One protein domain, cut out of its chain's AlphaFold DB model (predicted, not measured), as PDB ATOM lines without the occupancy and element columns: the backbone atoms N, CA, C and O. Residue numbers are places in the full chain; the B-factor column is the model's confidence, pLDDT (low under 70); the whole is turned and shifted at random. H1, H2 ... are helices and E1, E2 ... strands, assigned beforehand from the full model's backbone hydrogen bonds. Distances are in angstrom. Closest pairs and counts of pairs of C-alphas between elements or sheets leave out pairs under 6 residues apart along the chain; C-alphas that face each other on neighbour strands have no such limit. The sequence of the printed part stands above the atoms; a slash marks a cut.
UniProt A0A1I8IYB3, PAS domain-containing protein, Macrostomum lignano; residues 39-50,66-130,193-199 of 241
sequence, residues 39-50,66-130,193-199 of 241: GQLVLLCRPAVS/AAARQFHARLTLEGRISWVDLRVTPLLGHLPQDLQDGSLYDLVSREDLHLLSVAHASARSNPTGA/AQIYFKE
ATOM      1  N   GLY A  39     -47.001  33.955  26.036       63.81
ATOM      2  CA  GLY A  39     -47.961  34.551  25.112       63.81
ATOM      3  C   GLY A  39     -47.845  33.878  23.741       63.81
ATOM      4  O   GLY A  39     -46.741  33.693  23.223       63.81
ATOM      5  N   GLN A  40     -48.976  33.455  23.181       70.19
ATOM      6  CA  GLN A  40     -49.017  32.788  21.883       70.19
ATOM      7  C   GLN A  40     -49.695  33.694  20.857       70.19
ATOM      8  O   GLN A  40     -50.769  34.245  21.098       70.19
ATOM      9  N   LEU A  41     -49.062  33.845  19.697       77.94
ATOM     10  CA  LEU A  41     -49.646  34.489  18.526       77.94
ATOM     11  C   LEU A  41     -50.262  33.415  17.630       77.94
ATOM     12  O   LEU A  41     -49.720  32.323  17.493       77.94
ATOM     13  N   VAL A  42     -51.383  33.720  16.991       81.31
ATOM     14  CA  VAL A  42     -52.017  32.858  15.994       81.31
ATOM     15  C   VAL A  42     -51.882  33.520  14.632       81.31
ATOM     16  O   VAL A  42     -52.366  34.626  14.407       81.31
ATOM     17  N   LEU A  43     -51.226  32.834  13.707       81.69
ATOM     18  CA  LEU A  43     -51.085  33.257  12.325       81.69
ATOM     19  C   LEU A  43     -52.147  32.569  11.469       81.69
ATOM     20  O   LEU A  43     -52.221  31.340  11.431       81.69
ATOM     21  N   LEU A  44     -52.942  33.373  10.763       82.38
ATOM     22  CA  LEU A  44     -53.820  32.930   9.691       82.38
ATOM     23  C   LEU A  44     -53.166  33.262   8.350       82.38
ATOM     24  O   LEU A  44     -53.052  34.432   7.979       82.38
ATOM     25  N   CYS A  45     -52.775  32.231   7.607       76.25
ATOM     26  CA  CYS A  45     -52.194  32.381   6.279       76.25
ATOM     27  C   CYS A  45     -53.202  32.002   5.198       76.25
ATOM     28  O   CYS A  45     -53.775  30.913   5.234       76.25
ATOM     29  N   ARG A  46     -53.354  32.888   4.210       71.94
ATOM     30  CA  ARG A  46     -54.065  32.635   2.955       71.94
ATOM     31  C   ARG A  46     -53.061  32.756   1.807       71.94
ATOM     32  O   ARG A  46     -52.517  33.844   1.621       71.94
ATOM     33  N   PRO A  47     -52.741  31.666   1.092       59.72
ATOM     34  CA  PRO A  47     -51.835  31.724  -0.038       59.72
ATOM     35  C   PRO A  47     -52.527  32.415  -1.213       59.72
ATOM     36  O   PRO A  47     -53.648  32.063  -1.581       59.72
ATOM     37  N   ALA A  48     -51.845  33.382  -1.825       53.34
ATOM     38  CA  ALA A  48     -52.362  34.085  -2.989       53.34
ATOM     39  C   ALA A  48     -52.332  33.158  -4.213       53.34
ATOM     40  O   ALA A  48     -51.269  32.873  -4.769       53.34
ATOM     41  N   VAL A  49     -53.497  32.699  -4.673       51.72
ATOM     42  CA  VAL A  49     -53.606  32.100  -6.007       51.72
ATOM     43  C   VAL A  49     -53.606  33.217  -7.046       51.72
ATOM     44  O   VAL A  49     -54.397  34.155  -6.980       51.72
ATOM     45  N   SER A  50     -52.703  33.138  -8.024       43.41
ATOM     46  CA  SER A  50     -52.791  33.984  -9.215       43.41
ATOM     47  C   SER A  50     -54.135  33.715  -9.893       43.41
ATOM     48  O   SER A  50     -54.437  32.553 -10.169       43.41
ATOM     49  N   ALA A  66     -62.694  29.061  -0.341       47.53
ATOM     50  CA  ALA A  66     -61.882  30.079   0.339       47.53
ATOM     51  C   ALA A  66     -61.382  29.628   1.730       47.53
ATOM     52  O   ALA A  66     -60.280  29.972   2.145       47.53
ATOM     53  N   ALA A  67     -62.157  28.803   2.448       48.91
ATOM     54  CA  ALA A  67     -61.735  28.240   3.736       48.91
ATOM     55  C   ALA A  67     -60.829  27.004   3.580       48.91
ATOM     56  O   ALA A  67     -60.144  26.619   4.530       48.91
ATOM     57  N   ALA A  68     -60.816  26.386   2.393       57.75
ATOM     58  CA  ALA A  68     -59.931  25.269   2.073       57.75
ATOM     59  C   ALA A  68     -58.491  25.735   1.793       57.75
ATOM     60  O   ALA A  68     -57.552  24.957   1.943       57.75
ATOM     61  N   ARG A  69     -58.307  27.016   1.449       70.19
ATOM     62  CA  ARG A  69     -57.008  27.650   1.183       70.19
ATOM     63  C   ARG A  69     -56.538  28.515   2.350       70.19
ATOM     64  O   ARG A  69     -56.057  29.623   2.160       70.19
ATOM     65  N   GLN A  70     -56.688  28.042   3.578       81.25
ATOM     66  CA  GLN A  70     -56.078  28.706   4.727       81.25
ATOM     67  C   GLN A  70     -55.524  27.683   5.703       81.25
ATOM     68  O   GLN A  70     -56.107  26.612   5.891       81.25
ATOM     69  N   PHE A  71     -54.421  28.035   6.349       84.62
ATOM     70  CA  PHE A  71     -53.870  27.259   7.451       84.62
ATOM     71  C   PHE A  71     -53.642  28.155   8.666       84.62
ATOM     72  O   PHE A  71     -53.517  29.379   8.551       84.62
ATOM     73  N   HIS A  72     -53.625  27.522   9.834       86.19
ATOM     74  CA  HIS A  72     -53.354  28.178  11.102       86.19
ATOM     75  C   HIS A  72     -51.997  27.724  11.628       86.19
ATOM     76  O   HIS A  72     -51.651  26.546  11.526       86.19
ATOM     77  N   ALA A  73     -51.259  28.645  12.232       87.56
ATOM     78  CA  ALA A  73     -50.070  28.332  13.010       87.56
ATOM     79  C   ALA A  73     -50.118  29.061  14.354       87.56
ATOM     80  O   ALA A  73     -50.610  30.187  14.439       87.56
ATOM     81  N   ARG A  74     -49.613  28.417  15.405       89.38
ATOM     82  CA  ARG A  74     -49.334  29.052  16.694       89.38
ATOM     83  C   ARG A  74     -47.858  29.429  16.710       89.38
ATOM     84  O   ARG A  74     -46.994  28.638  16.335       89.38
ATOM     85  N   LEU A  75     -47.594  30.652  17.127       88.44
ATOM     86  CA  LEU A  75     -46.287  31.272  17.190       88.44
ATOM     87  C   LEU A  75     -46.007  31.696  18.631       88.44
ATOM     88  O   LEU A  75     -46.906  32.077  19.377       88.44
ATOM     89  N   THR A  76     -44.743  31.681  19.015       88.94
ATOM     90  CA  THR A  76     -44.254  32.348  20.224       88.94
ATOM     91  C   THR A  76     -44.228  33.869  20.026       88.94
ATOM     92  O   THR A  76     -44.252  34.349  18.892       88.94
ATOM     93  N   LEU A  77     -44.104  34.642  21.113       85.19
ATOM     94  CA  LEU A  77     -43.895  36.104  21.058       85.19
ATOM     95  C   LEU A  77     -42.658  36.532  20.243       85.19
ATOM     96  O   LEU A  77     -42.574  37.680  19.814       85.19
ATOM     97  N   GLU A  78     -41.704  35.621  20.043       86.56
ATOM     98  CA  GLU A  78     -40.491  35.845  19.250       86.56
ATOM     99  C   GLU A  78     -40.690  35.516  17.759       86.56
ATOM    100  O   GLU A  78     -39.775  35.692  16.960       86.56
ATOM    101  N   GLY A  79     -41.871  35.028  17.366       85.25
ATOM    102  CA  GLY A  79     -42.174  34.640  15.987       85.25
ATOM    103  C   GLY A  79     -41.716  33.228  15.600       85.25
ATOM    104  O   GLY A  79     -41.708  32.906  14.415       85.25
ATOM    105  N   ARG A  80     -41.350  32.369  16.565       89.75
ATOM    106  CA  ARG A  80     -41.084  30.934  16.314       89.75
ATOM    107  C   ARG A  80     -42.357  30.104  16.299       89.75
ATOM    108  O   ARG A  80     -43.213  30.327  17.151       89.75
ATOM    109  N   ILE A  81     -42.447  29.138  15.394       90.06
ATOM    110  CA  ILE A  81     -43.627  28.291  15.191       90.06
ATOM    111  C   ILE A  81     -43.653  27.170  16.231       90.06
ATOM    112  O   ILE A  81     -42.792  26.299  16.229       90.06
ATOM    113  N   SER A  82     -44.653  27.180  17.112       90.25
ATOM    114  CA  SER A  82     -44.859  26.123  18.114       90.25
ATOM    115  C   SER A  82     -45.835  25.047  17.648       90.25
ATOM    116  O   SER A  82     -45.781  23.912  18.111       90.25
ATOM    117  N   TRP A  83     -46.749  25.392  16.744       90.62
ATOM    118  CA  TRP A  83     -47.706  24.454  16.171       90.62
ATOM    119  C   TRP A  83     -48.143  24.930  14.791       90.62
ATOM    120  O   TRP A  83     -48.295  26.131  14.568       90.62
ATOM    121  N   VAL A  84     -48.406  24.006  13.874       89.25
ATOM    122  CA  VAL A  84     -48.940  24.321  12.548       89.25
ATOM    123  C   VAL A  84     -49.928  23.252  12.104       89.25
ATOM    124  O   VAL A  84     -49.777  22.068  12.400       89.25
ATOM    125  N   ASP A  85     -50.962  23.694  11.402       89.69
ATOM    126  CA  ASP A  85     -52.007  22.843  10.857       89.69
ATOM    127  C   ASP A  85     -51.483  21.963   9.705       89.69
ATOM    128  O   ASP A  85     -50.715  22.421   8.859       89.69
ATOM    129  N   LEU A  86     -51.949  20.711   9.617       87.88
ATOM    130  CA  LEU A  86     -51.558  19.765   8.560       87.88
ATOM    131  C   LEU A  86     -51.900  20.264   7.144       87.88
ATOM    132  O   LEU A  86     -51.243  19.870   6.174       87.88
ATOM    133  N   ARG A  87     -52.874  21.180   7.026       84.56
ATOM    134  CA  ARG A  87     -53.237  21.873   5.779       84.56
ATOM    135  C   ARG A  87     -52.089  22.684   5.178       84.56
ATOM    136  O   ARG A  87     -52.184  23.064   4.018       84.56
ATOM    137  N   VAL A  88     -50.993  22.910   5.904       83.75
ATOM    138  CA  VAL A  88     -49.778  23.517   5.342       83.75
ATOM    139  C   VAL A  88     -49.140  22.651   4.249       83.75
ATOM    140  O   VAL A  88     -48.636  23.191   3.271       83.75
ATOM    141  N   THR A  89     -49.241  21.320   4.345       83.75
ATOM    142  CA  THR A  89     -48.607  20.381   3.402       83.75
ATOM    143  C   THR A  89     -49.098  20.555   1.963       83.75
ATOM    144  O   THR A  89     -48.270  20.786   1.085       83.75
ATOM    145  N   PRO A  90     -50.415  20.520   1.672       81.12
ATOM    146  CA  PRO A  90     -50.901  20.759   0.311       81.12
ATOM    147  C   PRO A  90     -50.734  22.211  -0.164       81.12
ATOM    148  O   PRO A  90     -50.810  22.457  -1.364       81.12
ATOM    149  N   LEU A  91     -50.538  23.175   0.746       80.19
ATOM    150  CA  LEU A  91     -50.448  24.597   0.397       80.19
ATOM    151  C   LEU A  91     -49.010  25.052   0.117       80.19
ATOM    152  O   LEU A  91     -48.782  25.798  -0.832       80.19
ATOM    153  N   LEU A  92     -48.055  24.619   0.941       77.31
ATOM    154  CA  LEU A  92     -46.650  25.029   0.879       77.31
ATOM    155  C   LEU A  92     -45.717  23.904   0.414       77.31
ATOM    156  O   LEU A  92     -44.588  24.186   0.030       77.31
ATOM    157  N   GLY A  93     -46.154  22.642   0.449       82.25
ATOM    158  CA  GLY A  93     -45.294  21.492   0.147       82.25
ATOM    159  C   GLY A  93     -44.317  21.125   1.270       82.25
ATOM    160  O   GLY A  93     -43.439  20.298   1.053       82.25
ATOM    161  N   HIS A  94     -44.469  21.719   2.458       83.56
ATOM    162  CA  HIS A  94     -43.664  21.427   3.645       83.56
ATOM    163  C   HIS A  94     -44.452  20.604   4.658       83.56
ATOM    164  O   HIS A  94     -45.657  20.812   4.829       83.56
ATOM    165  N   LEU A  95     -43.774  19.699   5.362       87.44
ATOM    166  CA  LEU A  95     -44.396  18.939   6.435       87.44
ATOM    167  C   LEU A  95     -44.500  19.813   7.698       87.44
ATOM    168  O   LEU A  95     -43.589  20.594   7.978       87.44
ATOM    169  N   PRO A  96     -45.552  19.667   8.524       87.75
ATOM    170  CA  PRO A  96     -45.656  20.373   9.800       87.75
ATOM    171  C   PRO A  96     -44.442  20.217  10.717       87.75
ATOM    172  O   PRO A  96     -44.177  21.102  11.521       87.75
ATOM    173  N   GLN A  97     -43.738  19.085  10.634       88.56
ATOM    174  CA  GLN A  97     -42.544  18.804  11.436       88.56
ATOM    175  C   GLN A  97     -41.334  19.633  10.993       88.56
ATOM    176  O   GLN A  97     -40.542  20.018  11.841       88.56
ATOM    177  N   ASP A  98     -41.230  19.964   9.703       87.88
ATOM    178  CA  ASP A  98     -40.126  20.771   9.167       87.88
ATOM    179  C   ASP A  98     -40.279  22.257   9.515       87.88
ATOM    180  O   ASP A  98     -39.308  23.007   9.548       87.88
ATOM    181  N   LEU A  99     -41.522  22.691   9.737       86.75
ATOM    182  CA  LEU A  99     -41.859  24.073  10.077       86.75
ATOM    183  C   LEU A  99     -41.916  24.314  11.587       86.75
ATOM    184  O   LEU A  99     -41.817  25.461  12.020       86.75
ATOM    185  N   GLN A 100     -42.106  23.260  12.385       87.94
ATOM    186  CA  GLN A 100     -42.047  23.343  13.842       87.94
ATOM    187  C   GLN A 100     -40.656  23.796  14.290       87.94
ATOM    188  O   GLN A 100     -39.649  23.430  13.695       87.94
ATOM    189  N   ASP A 101     -40.621  24.661  15.304       86.38
ATOM    190  CA  ASP A 101     -39.423  25.333  15.825       86.38
ATOM    191  C   ASP A 101     -38.707  26.283  14.841       86.38
ATOM    192  O   ASP A 101     -37.801  27.023  15.240       86.38
ATOM    193  N   GLY A 102     -39.168  26.350  13.588       87.19
ATOM    194  CA  GLY A 102     -38.728  27.310  12.586       87.19
ATOM    195  C   GLY A 102     -39.155  28.745  12.905       87.19
ATOM    196  O   GLY A 102     -40.121  29.008  13.633       87.19
ATOM    197  N   SER A 103     -38.423  29.707  12.346       88.69
ATOM    198  CA  SER A 103     -38.773  31.122  12.425       88.69
ATOM    199  C   SER A 103     -39.785  31.476  11.340       88.69
ATOM    200  O   SER A 103     -39.590  31.143  10.172       88.69
ATOM    201  N   LEU A 104     -40.831  32.230  11.686       85.94
ATOM    202  CA  LEU A 104     -41.770  32.757  10.691       85.94
ATOM    203  C   LEU A 104     -41.062  33.583   9.604       85.94
ATOM    204  O   LEU A 104     -41.482  33.591   8.450       85.94
ATOM    205  N   TYR A 105     -39.985  34.270   9.978       87.19
ATOM    206  CA  TYR A 105     -39.220  35.142   9.093       87.19
ATOM    207  C   TYR A 105     -38.508  34.392   7.962       87.19
ATOM    208  O   TYR A 105     -38.277  34.987   6.914       87.19
ATOM    209  N   ASP A 106     -38.217  33.100   8.139       86.56
ATOM    210  CA  ASP A 106     -37.559  32.276   7.116       86.56
ATOM    211  C   ASP A 106     -38.540  31.817   6.026       86.56
ATOM    212  O   ASP A 106     -38.137  31.482   4.915       86.56
ATOM    213  N   LEU A 107     -39.844  31.820   6.331       81.44
ATOM    214  CA  LEU A 107     -40.907  31.392   5.416       81.44
ATOM    215  C   LEU A 107     -41.441  32.529   4.539       81.44
ATOM    216  O   LEU A 107     -42.198  32.287   3.599       81.44
ATOM    217  N   VAL A 108     -41.097  33.775   4.868       82.62
ATOM    218  CA  VAL A 108     -41.601  34.965   4.184       82.62
ATOM    219  C   VAL A 108     -40.547  35.513   3.231       82.62
ATOM    220  O   VAL A 108     -39.355  35.528   3.525       82.62
ATOM    221  N   SER A 109     -41.002  35.977   2.064       79.50
ATOM    222  CA  SER A 109     -40.120  36.589   1.073       79.50
ATOM    223  C   SER A 109     -39.444  37.836   1.631       79.50
ATOM    224  O   SER A 109     -40.004  38.559   2.460       79.50
ATOM    225  N   ARG A 110     -38.246  38.138   1.133       82.69
ATOM    226  CA  ARG A 110     -37.436  39.255   1.628       82.69
ATOM    227  C   ARG A 110     -38.132  40.613   1.468       82.69
ATOM    228  O   ARG A 110     -37.929  41.503   2.288       82.69
ATOM    229  N   GLU A 111     -38.964  40.751   0.444       79.25
ATOM    230  CA  GLU A 111     -39.728  41.957   0.119       79.25
ATOM    231  C   GLU A 111     -40.847  42.218   1.140       79.25
ATOM    232  O   GLU A 111     -41.098  43.363   1.512       79.25
ATOM    233  N   ASP A 112     -41.473  41.154   1.648       77.56
ATOM    234  CA  ASP A 112     -42.596  41.222   2.592       77.56
ATOM    235  C   ASP A 112     -42.140  41.141   4.059       77.56
ATOM    236  O   ASP A 112     -42.918  41.389   4.987       77.56
ATOM    237  N   LEU A 113     -40.855  40.856   4.290       82.94
ATOM    238  CA  LEU A 113     -40.261  40.727   5.617       82.94
ATOM    239  C   LEU A 113     -40.433  41.998   6.460       82.94
ATOM    240  O   LEU A 113     -40.730  41.929   7.654       82.94
ATOM    241  N   HIS A 114     -40.285  43.170   5.837       82.94
ATOM    242  CA  HIS A 114     -40.469  44.448   6.522       82.94
ATOM    243  C   HIS A 114     -41.912  44.613   7.009       82.94
ATOM    244  O   HIS A 114     -42.149  44.922   8.177       82.94
ATOM    245  N   LEU A 115     -42.878  44.333   6.140       81.75
ATOM    246  CA  LEU A 115     -44.294  44.434   6.459       81.75
ATOM    247  C   LEU A 115     -44.696  43.441   7.561       81.75
ATOM    248  O   LEU A 115     -45.404  43.810   8.502       81.75
ATOM    249  N   LEU A 116     -44.173  42.212   7.504       83.81
ATOM    250  CA  LEU A 116     -44.348  41.224   8.566       83.81
ATOM    251  C   LEU A 116     -43.764  41.718   9.895       83.81
ATOM    252  O   LEU A 116     -44.403  41.581  10.935       83.81
ATOM    253  N   SER A 117     -42.565  42.308   9.877       84.00
ATOM    254  CA  SER A 117     -41.910  42.797  11.094       84.00
ATOM    255  C   SER A 117     -42.723  43.891  11.795       84.00
ATOM    256  O   SER A 117     -42.861  43.868  13.018       84.00
ATOM    257  N   VAL A 118     -43.338  44.793  11.022       84.00
ATOM    258  CA  VAL A 118     -44.215  45.852  11.537       84.00
ATOM    259  C   VAL A 118     -45.500  45.261  12.115       84.00
ATOM    260  O   VAL A 118     -45.917  45.651  13.209       84.00
ATOM    261  N   ALA A 119     -46.109  44.290  11.426       80.50
ATOM    262  CA  ALA A 119     -47.304  43.601  11.910       80.50
ATOM    263  C   ALA A 119     -47.026  42.811  13.200       80.50
ATOM    264  O   ALA A 119     -47.797  42.905  14.155       80.50
ATOM    265  N   HIS A 120     -45.895  42.104  13.270       83.62
ATOM    266  CA  HIS A 120     -45.464  41.356  14.449       83.62
ATOM    267  C   HIS A 120     -45.191  42.283  15.645       83.62
ATOM    268  O   HIS A 120     -45.681  42.039  16.749       83.62
ATOM    269  N   ALA A 121     -44.486  43.398  15.421       83.44
ATOM    270  CA  ALA A 121     -44.255  44.408  16.452       83.44
ATOM    271  C   ALA A 121     -45.573  45.007  16.967       83.44
ATOM    272  O   ALA A 121     -45.769  45.125  18.177       83.44
ATOM    273  N   SER A 122     -46.500  45.317  16.058       80.94
ATOM    274  CA  SER A 122     -47.816  45.865  16.402       80.94
ATOM    275  C   SER A 122     -48.665  44.868  17.197       80.94
ATOM    276  O   SER A 122     -49.271  45.251  18.197       80.94
ATOM    277  N   ALA A 123     -48.667  43.590  16.804       78.38
ATOM    278  CA  ALA A 123     -49.382  42.526  17.511       78.38
ATOM    279  C   ALA A 123     -48.842  42.316  18.934       78.38
ATOM    280  O   ALA A 123     -49.614  42.097  19.863       78.38
ATOM    281  N   ARG A 124     -47.524  42.445  19.123       77.19
ATOM    282  CA  ARG A 124     -46.884  42.318  20.439       77.19
ATOM    283  C   ARG A 124     -47.144  43.519  21.351       77.19
ATOM    284  O   ARG A 124     -47.273  43.355  22.558       77.19
ATOM    285  N   SER A 125     -47.205  44.726  20.791       74.81
ATOM    286  CA  SER A 125     -47.442  45.951  21.567       74.81
ATOM    287  C   SER A 125     -48.918  46.203  21.896       74.81
ATOM    288  O   SER A 125     -49.194  46.985  22.803       74.81
ATOM    289  N   ASN A 126     -49.861  45.569  21.190       68.69
ATOM    290  CA  ASN A 126     -51.296  45.707  21.444       68.69
ATOM    291  C   ASN A 126     -52.010  44.338  21.466       68.69
ATOM    292  O   ASN A 126     -52.666  43.971  20.486       68.69
ATOM    293  N   PRO A 127     -51.928  43.587  22.581       53.78
ATOM    294  CA  PRO A 127     -52.478  42.231  22.676       53.78
ATOM    295  C   PRO A 127     -54.014  42.184  22.606       53.78
ATOM    296  O   PRO A 127     -54.588  41.135  22.329       53.78
ATOM    297  N   THR A 128     -54.699  43.313  22.821       50.91
ATOM    298  CA  THR A 128     -56.171  43.388  22.899       50.91
ATOM    299  C   THR A 128     -56.832  43.852  21.594       50.91
ATOM    300  O   THR A 128     -58.048  44.001  21.536       50.91
ATOM    301  N   GLY A 129     -56.079  44.090  20.516       48.78
ATOM    302  CA  GLY A 129     -56.692  44.613  19.297       48.78
ATOM    303  C   GLY A 129     -55.799  44.566  18.072       48.78
ATOM    304  O   GLY A 129     -55.214  45.579  17.689       48.78
ATOM    305  N   ALA A 130     -55.791  43.422  17.391       45.25
ATOM    306  CA  ALA A 130     -55.657  43.453  15.941       45.25
ATOM    307  C   ALA A 130     -56.889  44.185  15.395       45.25
ATOM    308  O   ALA A 130     -58.014  43.892  15.799       45.25
ATOM    309  N   ALA A 193     -52.554  37.737   4.894       42.88
ATOM    310  CA  ALA A 193     -52.310  36.992   6.129       42.88
ATOM    311  C   ALA A 193     -52.604  37.896   7.331       42.88
ATOM    312  O   ALA A 193     -52.127  39.032   7.398       42.88
ATOM    313  N   GLN A 194     -53.400  37.401   8.273       49.25
ATOM    314  CA  GLN A 194     -53.785  38.139   9.472       49.25
ATOM    315  C   GLN A 194     -53.202  37.434  10.695       49.25
ATOM    316  O   GLN A 194     -53.356  36.227  10.870       49.25
ATOM    317  N   ILE A 195     -52.494  38.192  11.530       47.31
ATOM    318  CA  ILE A 195     -51.940  37.702  12.792       47.31
ATOM    319  C   ILE A 195     -52.879  38.161  13.901       47.31
ATOM    320  O   ILE A 195     -53.090  39.362  14.080       47.31
ATOM    321  N   TYR A 196     -53.436  37.209  14.636       45.62
ATOM    322  CA  TYR A 196     -54.321  37.456  15.765       45.62
ATOM    323  C   TYR A 196     -53.656  37.010  17.061       45.62
ATOM    324  O   TYR A 196     -52.944  36.011  17.105       45.62
ATOM    325  N   PHE A 197     -53.924  37.737  18.139       34.97
ATOM    326  CA  PHE A 197     -53.563  37.307  19.481       34.97
ATOM    327  C   PHE A 197     -54.748  36.563  20.093       34.97
ATOM    328  O   PHE A 197     -55.879  37.053  20.045       34.97
ATOM    329  N   LYS A 198     -54.506  35.379  20.657       39.66
ATOM    330  CA  LYS A 198     -55.490  34.685  21.485       39.66
ATOM    331  C   LYS A 198     -54.812  34.337  22.800       39.66
ATOM    332  O   LYS A 198     -53.886  33.534  22.822       39.66
ATOM    333  N   GLU A 199     -55.259  34.978  23.873       36.66
ATOM    334  CA  GLU A 199     -54.820  34.651  25.225       36.66
ATOM    335  C   GLU A 199     -55.384  33.271  25.582       36.66
ATOM    336  O   GLU A 199     -56.596  33.089  25.700       36.66
TER     337      GLU A 199
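Overview. This is residues 39 to 50, 66 to 130 and 193 to 199 of the 241 residues of the protein "PAS domain-containing protein" of Macrostomum lignano (UniProt A0A1I8IYB3). A four-stranded antiparallel sheet is covered on one face, toward its E4 edge, by the helix H3, which runs along E4, while two short helices, H1 and H2, sit near the E3 end and only graze the sheet. The long stretch of residues 100 to 112 leads from H2 to H3 on the side of the sheet that H3 covers. The printed part has 84 residues, with elements in the order E1 E2 E3 H1 H2 H3 E4; the sheet's order is E3 E2 E1 E4, and the class is mixed, helices and strands. The whole is compact, with a radius of gyration of the C-alphas of 12.4 A, and rounded, spanning 33 by 26 by 24 A.

Along the chain. E1, residues 40 to 45, begins at C-alpha 40 (-49.017, 32.788, 21.883) and is 15.9 A long. After a cut, E2, residues 71 to 76, measures 16.8 A, and E3, residues 81 to 84, 7.1 A. H1, residues 88 to 92, is 5.7 A long, and H2, residues 96 to 99, 5.3 A. H3, residues 113 to 125, begins at C-alpha 113 (-40.261, 40.727, 5.617) and is 18.3 A long. After a second cut, E4, residues 194 to 197, is 10.0 A long and ends at C-alpha 197 (-53.563, 37.307, 19.481).

Arrangement. E1 and E2 are inner strands, antiparallel at 152 degrees, with N 43 and O 73 2.8 A apart, within hydrogen-bond range. E2 and E3 form a hairpin, with N 74 and O 83 at 2.8 A. On the other side of E1 is the edge strand E4, antiparallel at 161 degrees, with N 42 and O 196 at 2.8 A. From edge to edge the strands' lines turn by 65 degrees. H3 is on one face of the sheet, making two layers, a helix on one face of a sheet. Its height over the sheet is 9.5 A, with a local plane fitted to 6 C-alphas, only just enough. H3 lies over E4 and runs along the strands, at 23 degrees to E4 on the local plane; the closest C-alphas are those of Ala 123 and Phe 197, 7.0 A apart. H1 only grazes the sheet with residues 88 to 91, and H2 with residues 96 to 99. H1 and H2 are close but not clearly touching, their closest C-alphas, Val 88 and Pro 96, 6.8 A apart. H1 and H3 are apart. In H1 and H3 every O i to N i+4 pair is within hydrogen-bond range; H2 is too short for such a pair.

Size, cuts and confidence. The two C-alphas farthest apart, those of Gly 39 and Ser 50, are 34.7 A apart. Residues 51 to 65 and 131 to 192 are not printed; the gaps are 13.8 A between C-alphas 50 and 66 and 12.2 A between C-alphas 130 and 193. Of the links printed whole, H2 to H3 is long. Mean pLDDT of the printed part is 75.5; it is under 70 at residues 39, 47 to 50, 66 to 68, 126 to 130 and 193 to 199.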